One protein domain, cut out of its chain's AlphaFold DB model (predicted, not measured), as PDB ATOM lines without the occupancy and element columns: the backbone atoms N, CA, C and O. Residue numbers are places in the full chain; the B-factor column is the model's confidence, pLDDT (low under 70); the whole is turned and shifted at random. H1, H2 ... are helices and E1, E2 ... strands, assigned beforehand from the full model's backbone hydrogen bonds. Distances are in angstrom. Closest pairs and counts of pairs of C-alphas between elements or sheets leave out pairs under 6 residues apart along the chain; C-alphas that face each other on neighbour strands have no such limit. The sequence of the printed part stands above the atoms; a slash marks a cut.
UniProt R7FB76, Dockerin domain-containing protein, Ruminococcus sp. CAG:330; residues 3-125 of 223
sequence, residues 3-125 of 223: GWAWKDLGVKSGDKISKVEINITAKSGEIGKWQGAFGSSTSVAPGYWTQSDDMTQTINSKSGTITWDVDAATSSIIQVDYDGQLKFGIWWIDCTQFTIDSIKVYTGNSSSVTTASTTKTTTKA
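This is residues 3 to 125 of the 223 residues of the protein "Dockerin domain-containing protein" of Ruminococcus sp. CAG:330 (UniProt R7FB76). A strongly twisted sheet of long strands, E2, E7, E9, E10 and E11, makes one wall of a loose sandwich; the small sheet E1, E8, E4, E5 lies partly face to face with it, its strands crossed to E2, and the pair E3 and E6 extends that second wall. The short helices H1 and H2 sit at one end, at two sides of the gap between the sheets. The printed part has 123 residues, with the order E1 H1 E2 E3 E4 E5 E6 E7 H2 E8 E9 E10 E11, and is mostly strand. It is compact, with a radius of gyration of the C-alphas of 14.3 A and spans of 40 by 27 by 22 A.

In the largest sheet, E2 is residues 17 to 26, 27.0 A long from C-alpha 17 at (88.855, 129.636, 167.487); E9 is residues 97 to 107, 30.1 A; E7 is residues 63 to 69, 19.7 A; E10 is residues 113 to 117; and E11 is residues 122 to 124, ending at C-alpha 124 at (108.892, 148.415, 173.174). The second sheet has E1, residues 3 to 5, from C-alpha 3 at (103.609, 134.583, 171.039), E8, residues 85 to 88, E4, residues 38 to 41, and E5, residues 49 to 51. E3 is residues 32 to 36, 13.3 A, and E6 is residues 55 to 59, 13.1 A. H1 is residues 6 to 9 and H2 is residues 72 to 77.

The largest sheet is branched and antiparallel. E7 lies on one side of E2, with N 22 and O 66 2.8 A apart, and E9 on the other side, with N 21 and O 104 2.8 A apart. E9 has E2 on one side and, staggered on the other, E10, with N 105 and O 114 2.9 A apart, and E11, with N 123 and O 98 2.9 A apart. E9 and E10 form a hairpin. The second sheet runs E1 - E8 - E4 - E5, antiparallel: N 4 and O 86 are 3.0 A apart, N 87 and O 39 2.8 A, and N 40 and O 50 2.9 A. E4 and E5 form a hairpin. E3 runs on into E4 at 31 degrees and is antiparallel to E6, with N 34 and O 57 2.8 A apart. E2 and E8 are only just apart, at 8.4 A. H1 only grazes both larger sheets; the closest C-alphas of H1 and E10, those of Leu 9 and Ala 116, are 5.3 A apart. H2 only grazes both too; the closest C-alphas of H2 and E2, those of Ser 75 and Ile 17, are 5.4 A apart. In H2, 1 of 2 O i to N i+4 pairs is within hydrogen-bond range; H1 is too short for such a pair.

The C-alphas farthest apart, those of Gly 29 and Ala 45, are 43.4 A apart. The printed part has no cut and no long link. Its mean pLDDT is 87.9; residues 45, 108 to 112 and 117 to 125 are under 70.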
ATOM      1  N   GLY A   3     104.278 135.879 171.150       90.94
ATOM      2  CA  GLY A   3     103.609 134.583 171.039       90.94
ATOM      3  C   GLY A   3     103.185 133.979 172.366       90.94
ATOM      4  O   GLY A   3     103.867 134.170 173.368       90.94
ATOM      5  N   TRP A   4     102.092 133.220 172.326       90.69
ATOM      6  CA  TRP A   4     101.545 132.465 173.455       90.69
ATOM      7  C   TRP A   4     101.111 131.089 172.975       90.69
ATOM      8  O   TRP A   4     100.517 130.978 171.900       90.69
ATOM      9  N   ALA A   5     101.380 130.051 173.762       91.19
ATOM     10  CA  ALA A   5     100.816 128.740 173.483       91.19
ATOM     11  C   ALA A   5      99.295 128.788 173.685       91.19
ATOM     12  O   ALA A   5      98.810 129.363 174.660       91.19
ATOM     13  N   TRP A   6      98.536 128.164 172.785       91.94
ATOM     14  CA  TRP A   6      97.072 128.146 172.869       91.94
ATOM     15  C   TRP A   6      96.567 127.534 174.183       91.94
ATOM     16  O   TRP A   6      95.624 128.051 174.784       91.94
ATOM     17  N   LYS A   7      97.259 126.503 174.681       89.00
ATOM     18  CA  LYS A   7      96.970 125.862 175.972       89.00
ATOM     19  C   LYS A   7      97.086 126.819 177.168       89.00
ATOM     20  O   LYS A   7      96.283 126.733 178.092       89.00
ATOM     21  N   ASP A   8      98.025 127.769 177.128       89.12
ATOM     22  CA  ASP A   8      98.225 128.756 178.201       89.12
ATOM     23  C   ASP A   8      97.142 129.844 178.163       89.12
ATOM     24  O   ASP A   8      96.843 130.483 179.171       89.12
ATOM     25  N   LEU A   9      96.507 130.018 176.999       90.06
ATOM     26  CA  LEU A   9      95.301 130.824 176.824       90.06
ATOM     27  C   LEU A   9      94.023 130.045 177.173       90.06
ATOM     28  O   LEU A   9      92.928 130.541 176.928       90.06
ATOM     29  N   GLY A  10      94.168 128.829 177.717       87.62
ATOM     30  CA  GLY A  10      93.102 127.916 178.129       87.62
ATOM     31  C   GLY A  10      92.198 127.438 176.991       87.62
ATOM     32  O   GLY A  10      91.047 127.069 177.238       87.62
ATOM     33  N   VAL A  11      92.711 127.439 175.759       89.56
ATOM     34  CA  VAL A  11      92.095 126.757 174.615       89.56
ATOM     35  C   VAL A  11      92.403 125.265 174.716       89.56
ATOM     36  O   VAL A  11      93.527 124.879 175.045       89.56
ATOM     37  N   LYS A  12      91.404 124.421 174.460       87.88
ATOM     38  CA  LYS A  12      91.514 122.960 174.577       87.88
ATOM     39  C   LYS A  12      91.635 122.306 173.205       87.88
ATOM     40  O   LYS A  12      91.210 122.865 172.195       87.88
ATOM     41  N   SER A  13      92.165 121.084 173.182       87.00
ATOM     42  CA  SER A  13      92.173 120.253 171.974       87.00
ATOM     43  C   SER A  13      90.762 120.141 171.389       87.00
ATOM     44  O   SER A  13      89.795 119.890 172.111       87.00
ATOM     45  N   GLY A  14      90.646 120.358 170.079       83.88
ATOM     46  CA  GLY A  14      89.376 120.333 169.353       83.88
ATOM     47  C   GLY A  14      88.580 121.645 169.355       83.88
ATOM     48  O   GLY A  14      87.639 121.757 168.565       83.88
ATOM     49  N   ASP A  15      88.952 122.646 170.158       88.38
ATOM     50  CA  ASP A  15      88.309 123.961 170.105       88.38
ATOM     51  C   ASP A  15      88.523 124.629 168.741       88.38
ATOM     52  O   ASP A  15      89.602 124.586 168.146       88.38
ATOM     53  N   LYS A  16      87.475 125.294 168.247       90.94
ATOM     54  CA  LYS A  16      87.521 126.082 167.010       90.94
ATOM     55  C   LYS A  16      87.540 127.560 167.341       90.94
ATOM     56  O   LYS A  16      86.524 128.099 167.761       90.94
ATOM     57  N   ILE A  17      88.687 128.212 167.179       93.25
ATOM     58  CA  ILE A  17      88.855 129.636 167.487       93.25
ATOM     59  C   ILE A  17      88.088 130.460 166.453       93.25
ATOM     60  O   ILE A  17      88.327 130.307 165.262       93.25
ATOM     61  N   SER A  18      87.190 131.335 166.893       93.44
ATOM     62  CA  SER A  18      86.423 132.229 166.016       93.44
ATOM     63  C   SER A  18      86.856 133.688 166.128       93.44
ATOM     64  O   SER A  18      86.687 134.452 165.183       93.44
ATOM     65  N   LYS A  19      87.425 134.087 167.271       94.62
ATOM     66  CA  LYS A  19      87.910 135.451 167.487       94.62
ATOM     67  C   LYS A  19      88.983 135.500 168.568       94.62
ATOM     68  O   LYS A  19      88.919 134.755 169.548       94.62
ATOM     69  N   VAL A  20      89.930 136.419 168.423       96.00
ATOM     70  CA  VAL A  20      90.918 136.770 169.450       96.00
ATOM     71  C   VAL A  20      90.873 138.271 169.704       96.00
ATOM     72  O   VAL A  20      90.835 139.056 168.764       96.00
ATOM     73  N   GLU A  21      90.914 138.680 170.967       96.00
ATOM     74  CA  GLU A  21      91.004 140.081 171.384       96.00
ATOM     75  C   GLU A  21      92.238 140.279 172.268       96.00
ATOM     76  O   GLU A  21      92.357 139.665 173.333       96.00
ATOM     77  N   ILE A  22      93.149 141.156 171.839       95.81
ATOM     78  CA  ILE A  22      94.329 141.571 172.600       95.81
ATOM     79  C   ILE A  22      94.032 142.934 173.217       95.81
ATOM     80  O   ILE A  22      93.918 143.936 172.511       95.81
ATOM     81  N   ASN A  23      93.900 142.969 174.540       95.06
ATOM     82  CA  ASN A  23      93.658 144.201 175.281       95.06
ATOM     83  C   ASN A  23      94.995 144.792 175.712       95.06
ATOM     84  O   ASN A  23      95.787 144.120 176.382       95.06
ATOM     85  N   ILE A  24      95.239 146.037 175.316       94.88
ATOM     86  CA  ILE A  24      96.499 146.731 175.561       94.88
ATOM     87  C   ILE A  24      96.277 148.084 176.228       94.88
ATOM     88  O   ILE A  24      95.249 148.733 176.022       94.88
ATOM     89  N   THR A  25      97.291 148.537 176.962       94.62
ATOM     90  CA  THR A  25      97.336 149.869 177.573       94.62
ATOM     91  C   THR A  25      98.681 150.535 177.299       94.62
ATOM     92  O   THR A  25      99.738 150.008 177.642       94.62
ATOM     93  N   ALA A  26      98.666 151.730 176.709       94.38
ATOM     94  CA  ALA A  26      99.848 152.562 176.532       94.38
ATOM     95  C   ALA A  26     100.414 153.009 177.889       94.38
ATOM     96  O   ALA A  26      99.682 153.378 178.816       94.38
ATOM     97  N   LYS A  27     101.747 153.048 177.994       92.69
ATOM     98  CA  LYS A  27     102.432 153.535 179.204       92.69
ATOM     99  C   LYS A  27     102.054 154.989 179.519       92.69
ATOM    100  O   LYS A  27     101.831 155.339 180.678       92.69
ATOM    101  N   SER A  28     101.953 155.819 178.484       91.88
ATOM    102  CA  SER A  28     101.602 157.241 178.556       91.88
ATOM    103  C   SER A  28     100.911 157.682 177.270       91.88
ATOM    104  O   SER A  28     101.308 157.232 176.199       91.88
ATOM    105  N   GLY A  29      99.960 158.612 177.373       94.50
ATOM    106  CA  GLY A  29      99.216 159.119 176.219       94.50
ATOM    107  C   GLY A  29      98.256 158.087 175.625       94.50
ATOM    108  O   GLY A  29      97.844 157.145 176.304       94.50
ATOM    109  N   GLU A  30      97.889 158.307 174.368       96.69
ATOM    110  CA  GLU A  30      97.053 157.408 173.572       96.69
ATOM    111  C   GLU A  30      97.892 156.318 172.899       96.69
ATOM    112  O   GLU A  30      99.100 156.476 172.704       96.69
ATOM    113  N   ILE A  31      97.243 155.215 172.526       96.00
ATOM    114  CA  ILE A  31      97.875 154.139 171.757       96.00
ATOM    115  C   ILE A  31      98.231 154.602 170.337       96.00
ATOM    116  O   ILE A  31      99.312 154.279 169.839       96.00
ATOM    117  N   GLY A  32      97.334 155.359 169.701       95.69
ATOM    118  CA  GLY A  32      97.464 155.811 168.318       95.69
ATOM    119  C   GLY A  32      97.296 154.670 167.313       95.69
ATOM    120  O   GLY A  32      96.538 153.723 167.538       95.69
ATOM    121  N   LYS A  33      97.962 154.773 166.163       95.31
ATOM    122  CA  LYS A  33      97.912 153.775 165.094       95.31
ATOM    123  C   LYS A  33      98.761 152.558 165.441       95.31
ATOM    124  O   LYS A  33      99.953 152.691 165.694       95.31
ATOM    125  N   TRP A  34      98.177 151.371 165.331       94.75
ATOM    126  CA  TRP A  34      98.856 150.082 165.251       94.75
ATOM    127  C   TRP A  34      98.774 149.534 163.820       94.75
ATOM    128  O   TRP A  34      97.740 149.648 163.156       94.75
ATOM    129  N   GLN A  35      99.866 148.931 163.351       94.06
ATOM    130  CA  GLN A  35      99.906 148.102 162.149       94.06
ATOM    131  C   GLN A  35     100.600 146.784 162.467       94.06
ATOM    132  O   GLN A  35     101.678 146.766 163.071       94.06
ATOM    133  N   GLY A  36     100.008 145.683 162.035       94.31
ATOM    134  CA  GLY A  36     100.493 144.355 162.369       94.31
ATOM    135  C   GLY A  36      99.667 143.271 161.709       94.31
ATOM    136  O   GLY A  36      98.929 143.532 160.770       94.31
ATOM    137  N   ALA A  37      99.799 142.050 162.202       95.94
ATOM    138  CA  ALA A  37      99.023 140.907 161.741       95.94
ATOM    139  C   ALA A  37      98.918 139.885 162.870       95.94
ATOM    140  O   ALA A  37      99.760 139.860 163.777       95.94
ATOM    141  N   PHE A  38      97.926 139.012 162.796       96.81
ATOM    142  CA  PHE A  38      97.848 137.836 163.649       96.81
ATOM    143  C   PHE A  38      98.367 136.624 162.899       96.81
ATOM    144  O   PHE A  38      98.300 136.561 161.678       96.81
ATOM    145  N   GLY A  39      98.898 135.649 163.619       96.12
ATOM    146  CA  GLY A  39      99.245 134.371 163.023       96.12
ATOM    147  C   GLY A  39      99.069 133.233 163.999       96.12
ATOM    148  O   GLY A  39      98.969 133.447 165.208       96.12
ATOM    149  N   SER A  40      99.032 132.020 163.469       96.94
ATOM    150  CA  SER A  40      98.903 130.820 164.278       96.94
ATOM    151  C   SER A  40      99.627 129.637 163.661       96.94
ATOM    152  O   SER A  40      99.686 129.493 162.438       96.94
ATOM    153  N   SER A  41     100.105 128.742 164.524       93.69
ATOM    154  CA  SER A  41     100.420 127.368 164.130       93.69
ATOM    155  C   SER A  41      99.191 126.706 163.496       93.69
ATOM    156  O   SER A  41      98.057 126.945 163.930       93.69
ATOM    157  N   THR A  42      99.412 125.863 162.489       92.88
ATOM    158  CA  THR A  42      98.366 125.089 161.806       92.88
ATOM    159  C   THR A  42      98.728 123.611 161.734       92.88
ATOM    160  O   THR A  42      99.872 123.214 161.931       92.88
ATOM    161  N   SER A  43      97.731 122.777 161.464       86.25
ATOM    162  CA  SER A  43      97.865 121.328 161.282       86.25
ATOM    163  C   SER A  43      98.171 120.932 159.832       86.25
ATOM    164  O   SER A  43      98.252 119.746 159.521       86.25
ATOM    165  N   VAL A  44      98.345 121.911 158.936       80.19
ATOM    166  CA  VAL A  44      98.435 121.691 157.489       80.19
ATOM    167  C   VAL A  44      99.852 121.936 156.982       80.19
ATOM    168  O   VAL A  44     100.466 122.970 157.246       80.19
ATOM    169  N   ALA A  45     100.352 120.976 156.209       67.62
ATOM    170  CA  ALA A  45     101.613 121.071 155.489       67.62
ATOM    171  C   ALA A  45     101.442 121.753 154.110       67.62
ATOM    172  O   ALA A  45     100.350 121.722 153.540       67.62
ATOM    173  N   PRO A  46     102.524 122.283 153.514       76.50
ATOM    174  CA  PRO A  46     103.825 122.527 154.135       76.50
ATOM    175  C   PRO A  46     103.797 123.784 155.025       76.50
ATOM    176  O   PRO A  46     103.033 124.712 154.785       76.50
ATOM    177  N   GLY A  47     104.654 123.829 156.046       79.19
ATOM    178  CA  GLY A  47     104.915 125.037 156.843       79.19
ATOM    179  C   GLY A  47     104.180 125.148 158.183       79.19
ATOM    180  O   GLY A  47     104.719 125.800 159.073       79.19
ATOM    181  N   TYR A  48     103.023 124.496 158.370       86.94
ATOM    182  CA  TYR A  48     102.299 124.448 159.657       86.94
ATOM    183  C   TYR A  48     102.040 125.830 160.281       86.94
ATOM    184  O   TYR A  48     102.096 126.017 161.500       86.94
ATOM    185  N   TRP A  49     101.786 126.824 159.429       91.81
ATOM    186  CA  TRP A  49     101.685 128.225 159.810       91.81
ATOM    187  C   TRP A  49     100.671 128.970 158.940       91.81
ATOM    188  O   TRP A  49     100.567 128.719 157.740       91.81
ATOM    189  N   THR A  50      99.947 129.910 159.544       88.75
ATOM    190  CA  THR A  50      99.094 130.880 158.847       88.75
ATOM    191  C   THR A  50      99.264 132.269 159.454       88.75
ATOM    192  O   THR A  50      99.592 132.411 160.635       88.75
ATOM    193  N   GLN A  51      99.031 133.300 158.648       92.50
ATOM    194  CA  GLN A  51      99.034 134.698 159.061       92.50
ATOM    195  C   GLN A  51      97.860 135.409 158.387       92.50
ATOM    196  O   GLN A  51      97.563 135.132 157.227       92.50
ATOM    197  N   SER A  52      97.198 136.307 159.113       89.19
ATOM    198  CA  SER A  52      96.242 137.236 158.517       89.19
ATOM    199  C   SER A  52      96.950 138.160 157.526       89.19
ATOM    200  O   SER A  52      98.159 138.380 157.624       89.19
ATOM    201  N   ASP A  53      96.184 138.799 156.649       90.56
ATOM    202  CA  ASP A  53      96.679 139.986 155.959       90.56
ATOM    203  C   ASP A  53      97.096 141.068 156.971       90.56
ATOM    204  O   ASP A  53      96.730 141.026 158.157       90.56
ATOM    205  N   ASP A  54      97.870 142.048 156.506       91.56
ATOM    206  CA  ASP A  54      98.223 143.187 157.345       91.56
ATOM    207  C   ASP A  54      96.972 143.960 157.757       91.56
ATOM    208  O   ASP A  54      96.122 144.337 156.951       91.56
ATOM    209  N   MET A  55      96.916 144.266 159.040       92.56
ATOM    210  CA  MET A  55      95.845 144.997 159.680       92.56
ATOM    211  C   MET A  55      96.358 146.366 160.113       92.56
ATOM    212  O   MET A  55      97.524 146.543 160.473       92.56
ATOM    213  N   THR A  56      95.470 147.355 160.084       94.94
ATOM    214  CA  THR A  56      95.716 148.692 160.630       94.94
ATOM    215  C   THR A  56      94.532 149.092 161.492       94.94
ATOM    216  O   THR A  56      93.386 148.958 161.072       94.94
ATOM    217  N   GLN A  57      94.811 149.618 162.681       94.50
ATOM    218  CA  GLN A  57      93.791 150.129 163.590       94.50
ATOM    219  C   GLN A  57      94.317 151.376 164.296       94.50
ATOM    220  O   GLN A  57      95.471 151.408 164.711       94.50
ATOM    221  N   THR A  58      93.471 152.390 164.461       96.12
ATOM    222  CA  THR A  58      93.791 153.586 165.249       96.12
ATOM    223  C   THR A  58      92.980 153.572 166.539       96.12
ATOM    224  O   THR A  58      91.758 153.432 166.496       96.12
ATOM    225  N   ILE A  59      93.659 153.712 167.678       96.31
ATOM    226  CA  ILE A  59      93.064 153.692 169.016       96.31
ATOM    227  C   ILE A  59      93.376 155.029 169.707       96.31
ATOM    228  O   ILE A  59      94.463 155.228 170.253       96.31
ATOM    229  N   ASN A  60      92.399 155.940 169.694       96.00
ATOM    230  CA  ASN A  60      92.496 157.292 170.271       96.00
ATOM    231  C   ASN A  60      92.184 157.290 171.777       96.00
ATOM    232  O   ASN A  60      91.344 158.036 172.277       96.00
ATOM    233  N   SER A  61      92.794 156.357 172.499       97.56
ATOM    234  CA  SER A  61      92.619 156.180 173.938       97.56
ATOM    235  C   SER A  61      93.860 155.534 174.538       97.56
ATOM    236  O   SER A  61      94.667 154.915 173.843       97.56
ATOM    237  N   LYS A  62      94.033 155.682 175.857       96.56
ATOM    238  CA  LYS A  62      95.163 155.083 176.580       96.56
ATOM    239  C   LYS A  62      95.125 153.553 176.565       96.56
ATOM    240  O   LYS A  62      96.177 152.926 176.581       96.56
ATOM    241  N   SER A  63      93.938 152.960 176.553       96.88
ATOM    242  CA  SER A  63      93.729 151.517 176.450       96.88
ATOM    243  C   SER A  63      92.779 151.192 175.305       96.88
ATOM    244  O   SER A  63      91.960 152.028 174.919       96.88
ATOM    245  N   GLY A  64      92.889 149.988 174.754       96.62
ATOM    246  CA  GLY A  64      92.015 149.529 173.683       96.62
ATOM    247  C   GLY A  64      92.206 148.058 173.352       96.62
ATOM    248  O   GLY A  64      93.018 147.362 173.965       96.62
ATOM    249  N   THR A  65      91.439 147.600 172.370       97.25
ATOM    250  CA  THR A  65      91.383 146.197 171.960       97.25
ATOM    251  C   THR A  65      91.728 146.080 170.484       97.25
ATOM    252  O   THR A  65      91.153 146.788 169.653       97.25
ATOM    253  N   ILE A  66      92.648 145.169 170.175       97.25
ATOM    254  CA  ILE A  66      92.979 144.770 168.808       97.25
ATOM    255  C   ILE A  66      92.409 143.375 168.580       97.25
ATOM    256  O   ILE A  66      92.687 142.455 169.352       97.25
ATOM    257  N   THR A  67      91.604 143.234 167.532       96.38
ATOM    258  CA  THR A  67      90.789 142.040 167.291       96.38
ATOM    259  C   THR A  67      91.255 141.300 166.047       96.38
ATOM    260  O   THR A  67      91.533 141.916 165.023       96.38
ATOM    261  N   TRP A  68      91.285 139.973 166.135       96.50
ATOM    262  CA  TRP A  68      91.372 139.071 164.996       96.50
ATOM    263  C   TRP A  68      90.079 138.276 164.884       96.50
ATOM    264  O   TRP A  68      89.821 137.409 165.720       96.50
ATOM    265  N   ASP A  69      89.281 138.560 163.859       92.81
ATOM    266  CA  ASP A  69      88.159 137.708 163.477       92.81
ATOM    267  C   ASP A  69      88.694 136.553 162.622       92.81
ATOM    268  O   ASP A  69      89.283 136.766 161.559       92.81
ATOM    269  N   VAL A  70      88.546 135.327 163.121       93.69
ATOM    270  CA  VAL A  70      89.104 134.127 162.494       93.69
ATOM    271  C   VAL A  70      88.027 133.487 161.634       93.69
ATOM    272  O   VAL A  70      87.027 132.980 162.145       93.69
ATOM    273  N   ASP A  71      88.231 133.492 160.318       89.25
ATOM    274  CA  ASP A  71      87.317 132.828 159.397       89.25
ATOM    275  C   ASP A  71      87.289 131.305 159.629       89.25
ATOM    276  O   ASP A  71      88.213 130.706 160.188       89.25
ATOM    277  N   ALA A  72      86.215 130.654 159.181       90.88
ATOM    278  CA  ALA A  72      86.011 129.229 159.417       90.88
ATOM    279  C   ALA A  72      87.098 128.336 158.783       90.88
ATOM    280  O   ALA A  72      87.445 127.305 159.365       90.88
ATOM    281  N   ALA A  73      87.653 128.715 157.626       90.75
ATOM    282  CA  ALA A  73      88.694 127.934 156.961       90.75
ATOM    283  C   ALA A  73      89.995 127.985 157.772       90.75
ATOM    284  O   ALA A  73      90.567 126.937 158.079       90.75
ATOM    285  N   THR A  74      90.395 129.175 158.217       92.69
ATOM    286  CA  THR A  74      91.545 129.365 159.105       92.69
ATOM    287  C   THR A  74      91.331 128.659 160.444       92.69
ATOM    288  O   THR A  74      92.177 127.875 160.872       92.69
ATOM    289  N   SER A  75      90.169 128.851 161.073       93.12
ATOM    290  CA  SER A  75      89.799 128.203 162.339       93.12
ATOM    291  C   SER A  75      89.897 126.678 162.269       93.12
ATOM    292  O   SER A  75      90.366 126.022 163.202       93.12
ATOM    293  N   SER A  76      89.489 126.096 161.138       92.12
ATOM    294  CA  SER A  76      89.470 124.646 160.959       92.12
ATOM    295  C   SER A  76      90.861 124.013 161.028       92.12
ATOM    296  O   SER A  76      90.959 122.878 161.504       92.12
ATOM    297  N   ILE A  77      91.904 124.755 160.634       91.75
ATOM    298  CA  ILE A  77      93.281 124.265 160.515       91.75
ATOM    299  C   ILE A  77      94.200 124.697 161.660       91.75
ATOM    300  O   ILE A  77      95.323 124.194 161.715       91.75
ATOM    301  N   ILE A  78      93.781 125.599 162.557       94.06
ATOM    302  CA  ILE A  78      94.609 126.028 163.696       94.06
ATOM    303  C   ILE A  78      95.026 124.809 164.528       94.06
ATOM    304  O   ILE A  78      94.198 123.986 164.917       94.06
ATOM    305  N   GLN A  79      96.330 124.708 164.792       93.75
ATOM    306  CA  GLN A  79      96.901 123.696 165.671       93.75
ATOM    307  C   GLN A  79      96.980 124.276 167.080       93.75
ATOM    308  O   GLN A  79      97.776 125.183 167.327       93.75
ATOM    309  N   VAL A  80      96.138 123.769 167.978       89.12
ATOM    310  CA  VAL A  80      96.107 124.156 169.399       89.12
ATOM    311  C   VAL A  80      96.938 123.221 170.277       89.12
ATOM    312  O   VAL A  80      97.382 123.623 171.351       89.12
ATOM    313  N   ASP A  81      97.169 121.993 169.807       85.69
ATOM    314  CA  ASP A  81      97.961 120.977 170.492       85.69
ATOM    315  C   ASP A  81      99.452 121.107 170.147       85.69
ATOM    316  O   ASP A  81      99.850 121.938 169.331       85.69
ATOM    317  N   TYR A  82     100.289 120.273 170.774       87.69
ATOM    318  CA  TYR A  82     101.728 120.170 170.481       87.69
ATOM    319  C   TYR A  82     102.461 121.525 170.492       87.69
ATOM    320  O   TYR A  82     103.268 121.817 169.613       87.69
ATOM    321  N   ASP A  83     102.145 122.364 171.481       85.06
ATOM    322  CA  ASP A  83     102.693 123.718 171.649       85.06
ATOM    323  C   ASP A  83     102.389 124.690 170.501       85.06
ATOM    324  O   ASP A  83     103.109 125.672 170.301       85.06
ATOM    325  N   GLY A  84     101.290 124.462 169.776       89.38
ATOM    326  CA  GLY A  84     100.756 125.416 168.817       89.38
ATOM    327  C   GLY A  84     100.519 126.792 169.445       89.38
ATOM    328  O   GLY A  84     100.071 126.913 170.591       89.38
ATOM    329  N   GLN A  85     100.850 127.849 168.701       92.75
ATOM    330  CA  GLN A  85     100.899 129.205 169.246       92.75
ATOM    331  C   GLN A  85     100.020 130.177 168.478       92.75
ATOM    332  O   GLN A  85     100.006 130.166 167.249       92.75
ATOM    333  N   LEU A  86      99.415 131.098 169.221       95.56
ATOM    334  CA  LEU A  86      98.987 132.399 168.725       95.56
ATOM    335  C   LEU A  86     100.211 133.315 168.615       95.56
ATOM    336  O   LEU A  86     101.021 133.377 169.543       95.56
ATOM    337  N   LYS A  87     100.316 134.093 167.534       94.75
ATOM    338  CA  LYS A  87     101.261 135.209 167.417       94.75
ATOM    339  C   LYS A  87     100.547 136.527 167.139       94.75
ATOM    340  O   LYS A  87      99.726 136.622 166.233       94.75
ATOM    341  N   PHE A  88     100.962 137.565 167.854       94.19
ATOM    342  CA  PHE A  88     100.569 138.953 167.638       94.19
ATOM    343  C   PHE A  88     101.741 139.748 167.045       94.19
ATOM    344  O   PHE A  88     102.804 139.909 167.660       94.19
ATOM    345  N   GLY A  89     101.588 140.184 165.800       92.38
ATOM    346  CA  GLY A  89     102.566 140.969 165.056       92.38
ATOM    347  C   GLY A  89     102.385 142.460 165.271       92.38
ATOM    348  O   GLY A  89     101.270 142.958 165.338       92.38
ATOM    349  N   ILE A  90     103.496 143.180 165.383       90.69
ATOM    350  CA  ILE A  90     103.515 144.634 165.534       90.69
ATOM    351  C   ILE A  90     104.610 145.137 164.606       90.69
ATOM    352  O   ILE A  90     105.797 145.013 164.908       90.69
ATOM    353  N   TRP A  91     104.205 145.646 163.451       87.31
ATOM    354  CA  TRP A  91     105.095 146.258 162.463       87.31
ATOM    355  C   TRP A  91     105.300 147.734 162.791       87.31
ATOM    356  O   TRP A  91     106.397 148.271 162.631       87.31
ATOM    357  N   TRP A  92     104.243 148.357 163.312       88.06
ATOM    358  CA  TRP A  92     104.230 149.729 163.789       88.06
ATOM    359  C   TRP A  92     103.235 149.893 164.941       88.06
ATOM    360  O   TRP A  92     102.164 149.291 164.922       88.06
ATOM    361  N   ILE A  93     103.564 150.731 165.925       91.31
ATOM    362  CA  ILE A  93     102.595 151.269 166.884       91.31
ATOM    363  C   ILE A  93     103.070 152.640 167.381       91.31
ATOM    364  O   ILE A  93     104.255 152.793 167.686       91.31
ATOM    365  N   ASP A  94     102.176 153.630 167.443       91.25
ATOM    366  CA  ASP A  94     102.540 155.004 167.825       91.25
ATOM    367  C   ASP A  94     102.967 155.091 169.301       91.25
ATOM    368  O   ASP A  94     103.985 155.714 169.627       91.25
ATOM    369  N   CYS A  95     102.251 154.412 170.209       88.19
ATOM    370  CA  CYS A  95     102.688 154.299 171.595       88.19
ATOM    371  C   CYS A  95     103.911 153.371 171.692       88.19
ATOM    372  O   CYS A  95     103.820 152.148 171.790       88.19
ATOM    373  N   THR A  96     105.103 153.965 171.682       82.31
ATOM    374  CA  THR A  96     106.394 153.250 171.729       82.31
ATOM    375  C   THR A  96     106.521 152.212 172.854       82.31
ATOM    376  O   THR A  96     107.331 151.293 172.729       82.31
ATOM    377  N   GLN A  97     105.755 152.350 173.943       88.19
ATOM    378  CA  GLN A  97     105.663 151.405 175.057       88.19
ATOM    379  C   GLN A  97     104.206 151.176 175.472       88.19
ATOM    380  O   GLN A  97     103.476 152.131 175.754       88.19
ATOM    381  N   PHE A  98     103.829 149.910 175.618       92.19
ATOM    382  CA  PHE A  98     102.507 149.487 176.083       92.19
ATOM    383  C   PHE A  98     102.597 148.181 176.885       92.19
ATOM    384  O   PHE A  98     103.621 147.490 176.854       92.19
ATOM    385  N   THR A  99     101.530 147.851 177.610       92.56
ATOM    386  CA  THR A  99     101.311 146.555 178.261       92.56
ATOM    387  C   THR A  99     100.258 145.756 177.514       92.56
ATOM    388  O   THR A  99      99.322 146.326 176.960       92.56
ATOM    389  N   ILE A 100     100.408 144.432 177.515       92.94
ATOM    390  CA  ILE A 100      99.326 143.508 177.168       92.94
ATOM    391  C   ILE A 100      98.650 143.129 178.478       92.94
ATOM    392  O   ILE A 100      99.266 142.492 179.335       92.94
ATOM    393  N   ASP A 101      97.417 143.591 178.645       89.50
ATOM    394  CA  ASP A 101      96.678 143.455 179.896       89.50
ATOM    395  C   ASP A 101      95.947 142.113 179.951       89.50
ATOM    396  O   ASP A 101      95.937 141.443 180.982       89.50
ATOM    397  N   SER A 102      95.339 141.703 178.835       92.62
ATOM    398  CA  SER A 102      94.688 140.397 178.722       92.62
ATOM    399  C   SER A 102      94.510 139.960 177.276       92.62
ATOM    400  O   SER A 102      94.455 140.783 176.358       92.62
ATOM    401  N   ILE A 103      94.352 138.649 177.104       94.69
ATOM    402  CA  ILE A 103      94.009 138.014 175.834       94.69
ATOM    403  C   ILE A 103      92.705 137.254 176.037       94.69
ATOM    404  O   ILE A 103      92.601 136.427 176.947       94.69
ATOM    405  N   LYS A 104      91.712 137.543 175.195       93.81
ATOM    406  CA  LYS A 104      90.450 136.802 175.162       93.81
ATOM    407  C   LYS A 104      90.370 135.992 173.883       93.81
ATOM    408  O   LYS A 104      90.579 136.533 172.799       93.81
ATOM    409  N   VAL A 105      90.041 134.715 174.016       94.50
ATOM    410  CA  VAL A 105      89.835 133.804 172.890       94.50
ATOM    411  C   VAL A 105      88.395 133.320 172.919       94.50
ATOM    412  O   VAL A 105      87.906 132.866 173.953       94.50
ATOM    413  N   TYR A 106      87.720 133.437 171.783       92.62
ATOM    414  CA  TYR A 106      86.352 132.982 171.583       92.62
ATOM    415  C   TYR A 106      86.398 131.702 170.759       92.62
ATOM    416  O   TYR A 106      87.057 131.666 169.715       92.62
ATOM    417  N   THR A 107      85.704 130.661 171.218       89.81
ATOM    418  CA  THR A 107      85.617 129.387 170.501       89.81
ATOM    419  C   THR A 107      84.180 129.097 170.056       89.81
ATOM    420  O   THR A 107      83.203 129.490 170.696       89.81
ATOM    421  N   GLY A 108      84.042 128.449 168.898       69.81
ATOM    422  CA  GLY A 108      82.774 128.179 168.216       69.81
ATOM    423  C   GLY A 108      81.893 127.125 168.889       69.81
ATOM    424  O   GLY A 108      80.734 126.977 168.506       69.81
ATOM    425  N   ASN A 109      82.390 126.433 169.918       63.00
ATOM    426  CA  ASN A 109      81.580 125.557 170.759       63.00
ATOM    427  C   ASN A 109      80.769 126.424 171.737       63.00
ATOM    428  O   ASN A 109      81.165 126.613 172.882       63.00
ATOM    429  N   SER A 110      79.673 127.011 171.241       48.50
ATOM    430  CA  SER A 110      78.662 127.779 171.987       48.50
ATOM    431  C   SER A 110      79.206 128.581 173.180       48.50
ATOM    432  O   SER A 110      78.965 128.258 174.341       48.50
ATOM    433  N   SER A 111      79.879 129.689 172.861       56.22
ATOM    434  CA  SER A 111      80.086 130.833 173.762       56.22
ATOM    435  C   SER A 111      81.138 130.695 174.864       56.22
ATOM    436  O   SER A 111      81.208 131.591 175.710       56.22
ATOM    437  N   SER A 112      81.997 129.669 174.872       64.12
ATOM    438  CA  SER A 112      83.117 129.690 175.820       64.12
ATOM    439  C   SER A 112      84.146 130.746 175.413       64.12
ATOM    440  O   SER A 112      84.791 130.655 174.368       64.12
ATOM    441  N   VAL A 113      84.267 131.769 176.258       78.38
ATOM    442  CA  VAL A 113      85.326 132.774 176.197       78.38
ATOM    443  C   VAL A 113      86.369 132.395 177.228       78.38
ATOM    444  O   VAL A 113      86.067 132.355 178.423       78.38
ATOM    445  N   THR A 114      87.600 132.173 176.786       73.62
ATOM    446  CA  THR A 114      88.720 132.017 177.708       73.62
ATOM    447  C   THR A 114      89.465 133.335 177.817       73.62
ATOM    448  O   THR A 114      89.855 133.928 176.813       73.62
ATOM    449  N   THR A 115      89.630 133.822 179.047       79.56
ATOM    450  CA  THR A 115      90.390 135.042 179.339       79.56
ATOM    451  C   THR A 115      91.663 134.647 180.067       79.56
ATOM    452  O   THR A 115      91.604 134.171 181.199       79.56
ATOM    453  N   ALA A 116      92.809 134.881 179.437       74.38
ATOM    454  CA  ALA A 116      94.099 134.791 180.099       74.38
ATOM    455  C   ALA A 116      94.555 136.197 180.504       74.38
ATOM    456  O   ALA A 116      94.626 137.114 179.679       74.38
ATOM    457  N   SER A 117      94.861 136.368 181.790       67.38
ATOM    458  CA  SER A 117      95.543 137.562 182.284       67.38
ATOM    459  C   SER A 117      97.034 137.376 182.058       67.38
ATOM    460  O   SER A 117      97.645 136.475 182.632       67.38
ATOM    461  N   THR A 118      97.636 138.226 181.238       64.69
ATOM    462  CA  THR A 118      99.081 138.202 181.016       64.69
ATOM    463  C   THR A 118      99.768 139.110 182.027       64.69
ATOM    464  O   THR A 118      99.297 140.209 182.321       64.69
ATOM    465  N   THR A 119     100.900 138.673 182.580       58.53
ATOM    466  CA  THR A 119     101.759 139.538 183.400       58.53
ATOM    467  C   THR A 119     102.126 140.784 182.594       58.53
ATOM    468  O   THR A 119     102.496 140.650 181.425       58.53
ATOM    469  N   LYS A 120     102.033 141.979 183.210       62.66
ATOM    470  CA  LYS A 120     102.329 143.283 182.583       62.66
ATOM    471  C   LYS A 120     103.693 143.261 181.899       62.66
ATOM    472  O   LYS A 120     104.722 143.555 182.504       62.66
ATOM    473  N   THR A 121     103.688 142.935 180.616       59.88
ATOM    474  CA  THR A 121     104.893 142.872 179.803       59.88
ATOM    475  C   THR A 121     104.978 144.189 179.064       59.88
ATOM    476  O   THR A 121     104.178 144.458 178.169       59.88
ATOM    477  N   THR A 122     105.904 145.045 179.497       66.69
ATOM    478  CA  THR A 122     106.153 146.318 178.817       66.69
ATOM    479  C   THR A 122     106.887 146.008 177.523       66.69
ATOM    480  O   THR A 122     108.062 145.648 177.546       66.69
ATOM    481  N   THR A 123     106.189 146.124 176.399       66.12
ATOM    482  CA  THR A 123     106.786 145.877 175.086       66.12
ATOM    483  C   THR A 123     107.186 147.203 174.467       66.12
ATOM    484  O   THR A 123     106.384 148.135 174.420       66.12
ATOM    485  N   LYS A 124     108.430 147.292 173.989       66.81
ATOM    486  CA  LYS A 124     108.892 148.415 173.174       66.81
ATOM    487  C   LYS A 124     108.659 148.080 171.705       66.81
ATOM    488  O   LYS A 124     109.132 147.050 171.224       66.81
ATOM    489  N   ALA A 125     107.933 148.941 171.003       58.75
ATOM    490  CA  ALA A 125     107.714 148.793 169.572       58.75
ATOM    491  C   ALA A 125     109.062 148.753 168.840       58.75
ATOM    492  O   ALA A 125     109.877 149.665 168.978       58.75
TER     493      ALA A 125